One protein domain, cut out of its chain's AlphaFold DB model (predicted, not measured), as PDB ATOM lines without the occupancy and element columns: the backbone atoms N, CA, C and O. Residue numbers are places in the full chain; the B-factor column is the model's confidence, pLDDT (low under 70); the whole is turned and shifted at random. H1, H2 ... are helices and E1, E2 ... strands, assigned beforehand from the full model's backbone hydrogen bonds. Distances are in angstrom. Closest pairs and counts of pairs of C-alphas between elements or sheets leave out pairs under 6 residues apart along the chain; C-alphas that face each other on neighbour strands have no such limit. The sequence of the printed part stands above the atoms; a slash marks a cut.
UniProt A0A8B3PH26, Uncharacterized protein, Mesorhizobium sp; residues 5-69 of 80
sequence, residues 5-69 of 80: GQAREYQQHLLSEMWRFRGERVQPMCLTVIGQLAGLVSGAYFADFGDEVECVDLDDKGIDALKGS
ATOM      1  N   GLY A   5       4.387  23.479 101.238       73.06
ATOM      2  CA  GLY A   5       3.565  23.928 102.365       73.06
ATOM      3  C   GLY A   5       2.607  22.852 102.884       73.06
ATOM      4  O   GLY A   5       2.591  22.587 104.081       73.06
ATOM      5  N   GLN A   6       1.891  22.158 101.992       73.56
ATOM      6  CA  GLN A   6       0.939  21.107 102.382       73.56
ATOM      7  C   GLN A   6       1.630  19.894 103.017       73.56
ATOM      8  O   GLN A   6       1.110  19.306 103.962       73.56
ATOM      9  N   ALA A   7       2.815  19.526 102.521       75.31
ATOM     10  CA  ALA A   7       3.596  18.437 103.106       75.31
ATOM     11  C   ALA A   7       4.038  18.768 104.544       75.31
ATOM     12  O   ALA A   7       3.935  17.924 105.433       75.31
ATOM     13  N   ARG A   8       4.469  20.013 104.784       77.75
ATOM     14  CA  ARG A   8       4.913  20.476 106.103       77.75
ATOM     15  C   ARG A   8       3.769  20.533 107.118       77.75
ATOM     16  O   ARG A   8       3.956  20.110 108.255       77.75
ATOM     17  N   GLU A   9       2.599  21.026 106.719       84.75
ATOM     18  CA  GLU A   9       1.409  21.069 107.583       84.75
ATOM     19  C   GLU A   9       0.941  19.662 107.968       84.75
ATOM     20  O   GLU A   9       0.660  19.403 109.137       84.75
ATOM     21  N   TYR A  10       0.940  18.726 107.016       79.25
ATOM     22  CA  TYR A  10       0.594  17.330 107.283       79.25
ATOM     23  C   TYR A  10       1.566  16.672 108.273       79.25
ATOM     24  O   TYR A  10       1.138  16.007 109.214       79.25
ATOM     25  N   GLN A  11       2.874  16.913 108.126       79.62
ATOM     26  CA  GLN A  11       3.873  16.435 109.088       79.62
ATOM     27  C   GLN A  11       3.655  17.022 110.489       79.62
ATOM     28  O   GLN A  11       3.729  16.294 111.476       79.62
ATOM     29  N   GLN A  12       3.364  18.320 110.591       81.00
ATOM     30  CA  GLN A  12       3.072  18.964 111.875       81.00
ATOM     31  C   GLN A  12       1.805  18.400 112.522       81.00
ATOM     32  O   GLN A  12       1.785  18.182 113.733       81.00
ATOM     33  N   HIS A  13       0.777  18.121 111.721       84.62
ATOM     34  CA  HIS A  13      -0.451  17.504 112.199       84.62
ATOM     35  C   HIS A  13      -0.197  16.097 112.755       84.62
ATOM     36  O   HIS A  13      -0.548  15.841 113.906       84.62
ATOM     37  N   LEU A  14       0.507  15.237 112.014       80.56
ATOM     38  CA  LEU A  14       0.863  13.891 112.479       80.56
ATOM     39  C   LEU A  14       1.664  13.922 113.785       80.56
ATOM     40  O   LEU A  14       1.359  13.179 114.715       80.56
ATOM     41  N   LEU A  15       2.647  14.822 113.892       76.69
ATOM     42  CA  LEU A  15       3.401  15.007 115.132       76.69
ATOM     43  C   LEU A  15       2.479  15.431 116.284       76.69
ATOM     44  O   LEU A  15       2.595  14.899 117.384       76.69
ATOM     45  N   SER A  16       1.541  16.352 116.040       80.62
ATOM     46  CA  SER A  16       0.587  16.802 117.062       80.62
ATOM     47  C   SER A  16      -0.324  15.675 117.563       80.62
ATOM     48  O   SER A  16      -0.574  15.581 118.766       80.62
ATOM     49  N   GLU A  17      -0.765  14.781 116.673       80.62
ATOM     50  CA  GLU A  17      -1.571  13.618 117.046       80.62
ATOM     51  C   GLU A  17      -0.747  12.605 117.846       80.62
ATOM     52  O   GLU A  17      -1.208  12.141 118.888       80.62
ATOM     53  N   MET A  18       0.494  12.322 117.428       74.31
ATOM     54  CA  MET A  18       1.409  11.448 118.173       74.31
ATOM     55  C   MET A  18       1.635  11.950 119.607       74.31
ATOM     56  O   MET A  18       1.534  11.172 120.556       74.31
ATOM     57  N   TRP A  19       1.876  13.254 119.786       70.38
ATOM     58  CA  TRP A  19       2.038  13.853 121.114       70.38
ATOM     59  C   TRP A  19       0.761  13.788 121.956       70.38
ATOM     60  O   TRP A  19       0.848  13.564 123.165       70.38
ATOM     61  N   ARG A  20      -0.421  13.935 121.340       76.38
ATOM     62  CA  ARG A  20      -1.702  13.775 122.042       76.38
ATOM     63  C   ARG A  20      -1.877  12.347 122.558       76.38
ATOM     64  O   ARG A  20      -2.142  12.166 123.742       76.38
ATOM     65  N   PHE A  21      -1.639  11.344 121.709       68.00
ATOM     66  CA  PHE A  21      -1.706   9.931 122.104       68.00
ATOM     67  C   PHE A  21      -0.713   9.580 123.217       68.00
ATOM     68  O   PHE A  21      -1.046   8.809 124.115       68.00
ATOM     69  N   ARG A  22       0.487  10.174 123.204       67.25
ATOM     70  CA  ARG A  22       1.472  10.012 124.285       67.25
ATOM     71  C   ARG A  22       0.940  10.515 125.631       67.25
ATOM     72  O   ARG A  22       1.149   9.853 126.640       67.25
ATOM     73  N   GLY A  23       0.250  11.658 125.649       66.88
ATOM     74  CA  GLY A  23      -0.324  12.243 126.868       66.88
ATOM     75  C   GLY A  23      -1.521  11.476 127.444       66.88
ATOM     76  O   GLY A  23      -1.804  11.599 128.631       66.88
ATOM     77  N   GLU A  24      -2.207  10.675 126.625       72.06
ATOM     78  CA  GLU A  24      -3.355   9.851 127.036       72.06
ATOM     79  C   GLU A  24      -2.950   8.469 127.583       72.06
ATOM     80  O   GLU A  24      -3.785   7.761 128.152       72.06
ATOM     81  N   ARG A  25      -1.683   8.054 127.432       67.88
ATOM     82  CA  ARG A  25      -1.233   6.743 127.919       67.88
ATOM     83  C   ARG A  25      -1.149   6.716 129.442       67.88
ATOM     84  O   ARG A  25      -0.536   7.571 130.071       67.88
ATOM     85  N   VAL A  26      -1.765   5.683 130.016       67.31
ATOM     86  CA  VAL A  26      -2.006   5.574 131.459       67.31
ATOM     87  C   VAL A  26      -0.717   5.297 132.234       67.31
ATOM     88  O   VAL A  26      -0.544   5.912 133.282       67.31
ATOM     89  N   GLN A  27       0.184   4.428 131.740       76.75
ATOM     90  CA  GLN A  27       1.509   4.168 132.334       76.75
ATOM     91  C   GLN A  27       2.546   3.681 131.297       76.75
ATOM     92  O   GLN A  27       2.150   3.034 130.324       76.75
ATOM     93  N   PRO A  28       3.850   3.961 131.506       81.94
ATOM     94  CA  PRO A  28       4.935   3.390 130.707       81.94
ATOM     95  C   PRO A  28       5.033   1.872 130.882       81.94
ATOM     96  O   PRO A  28       4.772   1.353 131.969       81.94
ATOM     97  N   MET A  29       5.448   1.164 129.832       87.06
ATOM     98  CA  MET A  29       5.702  -0.278 129.871       87.06
ATOM     99  C   MET A  29       7.194  -0.595 129.776       87.06
ATOM    100  O   MET A  29       7.965   0.197 129.249       87.06
ATOM    101  N   CYS A  30       7.583  -1.781 130.251       91.81
ATOM    102  CA  CYS A  30       8.916  -2.345 130.047       91.81
ATOM    103  C   CYS A  30       8.854  -3.389 128.922       91.81
ATOM    104  O   CYS A  30       8.071  -4.339 129.005       91.81
ATOM    105  N   LEU A  31       9.656  -3.216 127.871       90.94
ATOM    106  CA  LEU A  31       9.630  -4.024 126.652       90.94
ATOM    107  C   LEU A  31      11.027  -4.553 126.315       90.94
ATOM    108  O   LEU A  31      11.974  -3.784 126.191       90.94
ATOM    109  N   THR A  32      11.133  -5.858 126.062       92.56
ATOM    110  CA  THR A  32      12.309  -6.451 125.411       92.56
ATOM    111  C   THR A  32      11.976  -6.721 123.952       92.56
ATOM    112  O   THR A  32      11.034  -7.458 123.652       92.56
ATOM    113  N   VAL A  33      12.742  -6.137 123.036       88.00
ATOM    114  CA  VAL A  33      12.534  -6.282 121.597       88.00
ATOM    115  C   VAL A  33      13.658  -7.114 120.993       88.00
ATOM    116  O   VAL A  33      14.827  -6.751 121.081       88.00
ATOM    117  N   ILE A  34      13.291  -8.238 120.379       88.06
ATOM    118  CA  ILE A  34      14.238  -9.205 119.818       88.06
ATOM    119  C   ILE A  34      14.313  -9.027 118.299       88.06
ATOM    120  O   ILE A  34      13.294  -9.124 117.613       88.06
ATOM    121  N   GLY A  35      15.525  -8.837 117.778       81.31
ATOM    122  CA  GLY A  35      15.815  -8.842 116.345       81.31
ATOM    123  C   GLY A  35      16.046  -7.461 115.719       81.31
ATOM    124  O   GLY A  35      15.439  -6.452 116.087       81.31
ATOM    125  N   GLN A  36      16.922  -7.424 114.715       72.31
ATOM    126  CA  GLN A  36      17.282  -6.224 113.961       72.31
ATOM    127  C   GLN A  36      16.225  -5.776 112.930       72.31
ATOM    128  O   GLN A  36      15.356  -6.529 112.494       72.31
ATOM    129  N   LEU A  37      16.333  -4.506 112.517       73.25
ATOM    130  CA  LEU A  37      15.456  -3.780 111.584       73.25
ATOM    131  C   LEU A  37      14.031  -3.542 112.094       73.25
ATOM    132  O   LEU A  37      13.720  -2.422 112.489       73.25
ATOM    133  N   ALA A  38      13.173  -4.562 112.095       79.00
ATOM    134  CA  ALA A  38      11.788  -4.404 112.543       79.00
ATOM    135  C   ALA A  38      11.736  -4.146 114.051       79.00
ATOM    136  O   ALA A  38      11.115  -3.182 114.491       79.00
ATOM    137  N   GLY A  39      12.474  -4.951 114.822       83.19
ATOM    138  CA  GLY A  39      12.577  -4.772 116.263       83.19
ATOM    139  C   GLY A  39      13.183  -3.420 116.638       83.19
ATOM    140  O   GLY A  39      12.658  -2.728 117.500       83.19
ATOM    141  N   LEU A  40      14.209  -2.964 115.916       80.88
ATOM    142  CA  LEU A  40      14.801  -1.649 116.160       80.88
ATOM    143  C   LEU A  40      13.816  -0.495 115.914       80.88
ATOM    144  O   LEU A  40      13.689   0.387 116.759       80.88
ATOM    145  N   VAL A  41      13.131  -0.490 114.765       83.19
ATOM    146  CA  VAL A  41      12.175   0.576 114.419       83.19
ATOM    147  C   VAL A  41      11.017   0.595 115.415       83.19
ATOM    148  O   VAL A  41      10.622   1.663 115.880       83.19
ATOM    149  N   SER A  42      10.501  -0.578 115.787       84.75
ATOM    150  CA  SER A  42       9.462  -0.692 116.807       84.75
ATOM    151  C   SER A  42       9.959  -0.262 118.187       84.75
ATOM    152  O   SER A  42       9.263   0.476 118.875       84.75
ATOM    153  N   GLY A  43      11.165  -0.665 118.585       86.56
ATOM    154  CA  GLY A  43      11.757  -0.296 119.867       86.56
ATOM    155  C   GLY A  43      11.980   1.211 119.999       86.56
ATOM    156  O   GLY A  43      11.605   1.791 121.013       86.56
ATOM    157  N   ALA A  44      12.492   1.858 118.947       84.38
ATOM    158  CA  ALA A  44      12.626   3.314 118.893       84.38
ATOM    159  C   ALA A  44      11.264   4.015 119.016       84.38
ATOM    160  O   ALA A  44      11.118   4.947 119.801       84.38
ATOM    161  N   TYR A  45      10.245   3.511 118.312       86.38
ATOM    162  CA  TYR A  45       8.882   4.027 118.429       86.38
ATOM    163  C   TYR A  45       8.347   3.914 119.864       86.38
ATOM    164  O   TYR A  45       7.845   4.892 120.408       86.38
ATOM    165  N   PHE A  46       8.480   2.759 120.520       86.25
ATOM    166  CA  PHE A  46       8.015   2.596 121.902       86.25
ATOM    167  C   PHE A  46       8.782   3.487 122.893       86.25
ATOM    168  O   PHE A  46       8.166   4.102 123.769       86.25
ATOM    169  N   ALA A  47      10.096   3.641 122.709       86.56
ATOM    170  CA  ALA A  47      10.919   4.538 123.516       86.56
ATOM    171  C   ALA A  47      10.497   6.013 123.363       86.56
ATOM    172  O   ALA A  47      10.361   6.725 124.362       86.56
ATOM    173  N   ASP A  48      10.186   6.469 122.144       85.50
ATOM    174  CA  ASP A  48       9.659   7.822 121.896       85.50
ATOM    175  C   ASP A  48       8.320   8.052 122.623       85.50
ATOM    176  O   ASP A  48       8.047   9.130 123.173       85.50
ATOM    177  N   PHE A  49       7.499   7.006 122.725       82.44
ATOM    178  CA  PHE A  49       6.257   7.012 123.500       82.44
ATOM    179  C   PHE A  49       6.459   6.913 125.023       82.44
ATOM    180  O   PHE A  49       5.478   6.972 125.769       82.44
ATOM    181  N   GLY A  50       7.707   6.848 125.492       85.69
ATOM    182  CA  GLY A  50       8.082   6.871 126.903       85.69
ATOM    183  C   GLY A  50       8.160   5.502 127.573       85.69
ATOM    184  O   GLY A  50       8.284   5.473 128.792       85.69
ATOM    185  N   ASP A  51       8.077   4.403 126.817       88.88
ATOM    186  CA  ASP A  51       8.306   3.058 127.353       88.88
ATOM    187  C   ASP A  51       9.796   2.827 127.650       88.88
ATOM    188  O   ASP A  51      10.679   3.382 126.994       88.88
ATOM    189  N   GLU A  52      10.077   1.969 128.628       90.56
ATOM    190  CA  GLU A  52      11.415   1.438 128.878       90.56
ATOM    191  C   GLU A  52      11.657   0.272 127.914       90.56
ATOM    192  O   GLU A  52      10.931  -0.722 127.939       90.56
ATOM    193  N   VAL A  53      12.640   0.405 127.022       90.19
ATOM    194  CA  VAL A  53      12.867  -0.553 125.933       90.19
ATOM    195  C   VAL A  53      14.303  -1.058 125.941       90.19
ATOM    196  O   VAL A  53      15.246  -0.272 125.874       90.19
ATOM    197  N   GLU A  54      14.462  -2.378 125.936       89.75
ATOM    198  CA  GLU A  54      15.733  -3.064 125.726       89.75
ATOM    199  C   GLU A  54      15.701  -3.813 124.387       89.75
ATOM    200  O   GLU A  54      14.904  -4.731 124.188       89.75
ATOM    201  N   CYS A  55      16.568  -3.427 123.450       84.69
ATOM    202  CA  CYS A  55      16.734  -4.135 122.181       84.69
ATOM    203  C   CYS A  55      17.846  -5.179 122.307       84.69
ATOM    204  O   CYS A  55      18.972  -4.841 122.674       84.69
ATOM    205  N   VAL A  56      17.552  -6.426 121.941       85.56
ATOM    206  CA  VAL A  56      18.508  -7.539 121.954       85.56
ATOM    207  C   VAL A  56      18.586  -8.201 120.579       85.56
ATOM    208  O   VAL A  56      17.583  -8.373 119.884       85.56
ATOM    209  N   ASP A  57      19.790  -8.587 120.174       84.44
ATOM    210  CA  ASP A  57      20.053  -9.301 118.926       84.44
ATOM    211  C   ASP A  57      21.260 -10.229 119.120       84.44
ATOM    212  O   ASP A  57      22.054 -10.029 120.037       84.44
ATOM    213  N   LEU A  58      21.399 -11.250 118.272       85.19
ATOM    214  CA  LEU A  58      22.564 -12.143 118.288       85.19
ATOM    215  C   LEU A  58      23.825 -11.469 117.726       85.19
ATOM    216  O   LEU A  58      24.938 -11.956 117.914       85.19
ATOM    217  N   ASP A  59      23.660 -10.390 116.967       83.06
ATOM    218  CA  ASP A  59      24.753  -9.593 116.441       83.06
ATOM    219  C   ASP A  59      25.156  -8.478 117.407       83.06
ATOM    220  O   ASP A  59      24.705  -7.334 117.299       83.06
ATOM    221  N   ASP A  60      26.101  -8.798 118.284       81.06
ATOM    222  CA  ASP A  60      26.682  -7.836 119.224       81.06
ATOM    223  C   ASP A  60      27.204  -6.567 118.527       81.06
ATOM    224  O   ASP A  60      27.064  -5.462 119.047       81.06
ATOM    225  N   LYS A  61      27.739  -6.684 117.299       81.69
ATOM    226  CA  LYS A  61      28.241  -5.527 116.535       81.69
ATOM    227  C   LYS A  61      27.118  -4.591 116.097       81.69
ATOM    228  O   LYS A  61      27.324  -3.381 116.038       81.69
ATOM    229  N   GLY A  62      25.959  -5.150 115.757       77.31
ATOM    230  CA  GLY A  62      24.767  -4.383 115.412       77.31
ATOM    231  C   GLY A  62      24.243  -3.626 116.629       77.31
ATOM    232  O   GLY A  62      23.989  -2.429 116.540       77.31
ATOM    233  N   ILE A  63      24.174  -4.292 117.784       78.94
ATOM    234  CA  ILE A  63      23.769  -3.668 119.051       78.94
ATOM    235  C   ILE A  63      24.744  -2.565 119.484       78.94
ATOM    236  O   ILE A  63      24.311  -1.481 119.877       78.94
ATOM    237  N   ASP A  64      26.053  -2.788 119.384       81.56
ATOM    238  CA  ASP A  64      27.041  -1.781 119.780       81.56
ATOM    239  C   ASP A  64      27.046  -0.559 118.851       81.56
ATOM    240  O   ASP A  64      27.188   0.568 119.330       81.56
ATOM    241  N   ALA A  65      26.802  -0.747 117.548       79.44
ATOM    242  CA  ALA A  65      26.591   0.368 116.623       79.44
ATOM    243  C   ALA A  65      25.393   1.234 117.054       79.44
ATOM    244  O   ALA A  65      25.497   2.460 117.096       79.44
ATOM    245  N   LEU A  66      24.290   0.605 117.476       75.69
ATOM    246  CA  LEU A  66      23.097   1.316 117.946       75.69
ATOM    247  C   LEU A  66      23.351   2.137 119.210       75.69
ATOM    248  O   LEU A  66      22.892   3.276 119.293       75.69
ATOM    249  N   LYS A  67      24.134   1.615 120.164       78.88
ATOM    250  CA  LYS A  67      24.576   2.392 121.340       78.88
ATOM    251  C   LYS A  67      25.393   3.625 120.935       78.88
ATOM    252  O   LYS A  67      25.331   4.650 121.608       78.88
ATOM    253  N   GLY A  68      26.124   3.543 119.824       79.38
ATOM    254  CA  GLY A  68      26.851   4.653 119.209       79.38
ATOM    255  C   GLY A  68      25.990   5.618 118.384       79.38
ATOM    256  O   GLY A  68      26.544   6.511 117.752       79.38
ATOM    257  N   SER A  69      24.657   5.460 118.365       76.69
ATOM    258  CA  SER A  69      23.751   6.166 117.438       76.69
ATOM    259  C   SER A  69      24.092   5.944 115.957       76.69
ATOM    260  O   SER A  69      23.745   6.755 115.095       76.69
TER     261      SER A  69
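Overview. This is residues 5 to 69 of the 80 residues of an uncharacterized protein of Mesorhizobium sp (UniProt A0A8B3PH26). A small core of two parallel strands, E1 and E2, with H2 packed on them, has H1 as a long arm, whose residues 5 to 17 stick out, and short H3 past the end of E2. The 65 printed residues include H1, E1, H2, E2 and H3 in that order, class mixed; the whole is loose, radius of gyration of the C-alphas 14.7 A, spanning 42 by 31 by 18 A.

Along the chain. H1, residues 5 to 24, begins at C-alpha 5 (3.565, 23.928, 102.365) and is 29.2 A long. E1 is residues 30 to 34, H2 38 to 48, 15.5 A, and E2 52 to 56. H3, residues 60 to 67, ends at C-alpha 67 (24.576, 2.392, 121.340).

Arrangement. E1 and E2 are parallel at 18 degrees; N 31 and O 52 are 2.8 A apart, within hydrogen-bond range. E1, H2, E2 form a strand-helix-strand unit, two parallel strands joined through a helix, with a right-handed crossover. The closest C-alphas of H2 and E2 are Ala 47 and Val 53, 6.0 A. H1 and H2 are apart. In H1, H2 and H3 every O i to N i+4 pair is within hydrogen-bond range.

Size, cuts and confidence. The C-alphas of Gly 5 and Leu 58, the two farthest apart, are 43.8 A apart. The printed part has no cut; the four links are tight. Residues 21 to 23 and 25 to 26 have pLDDT under 70.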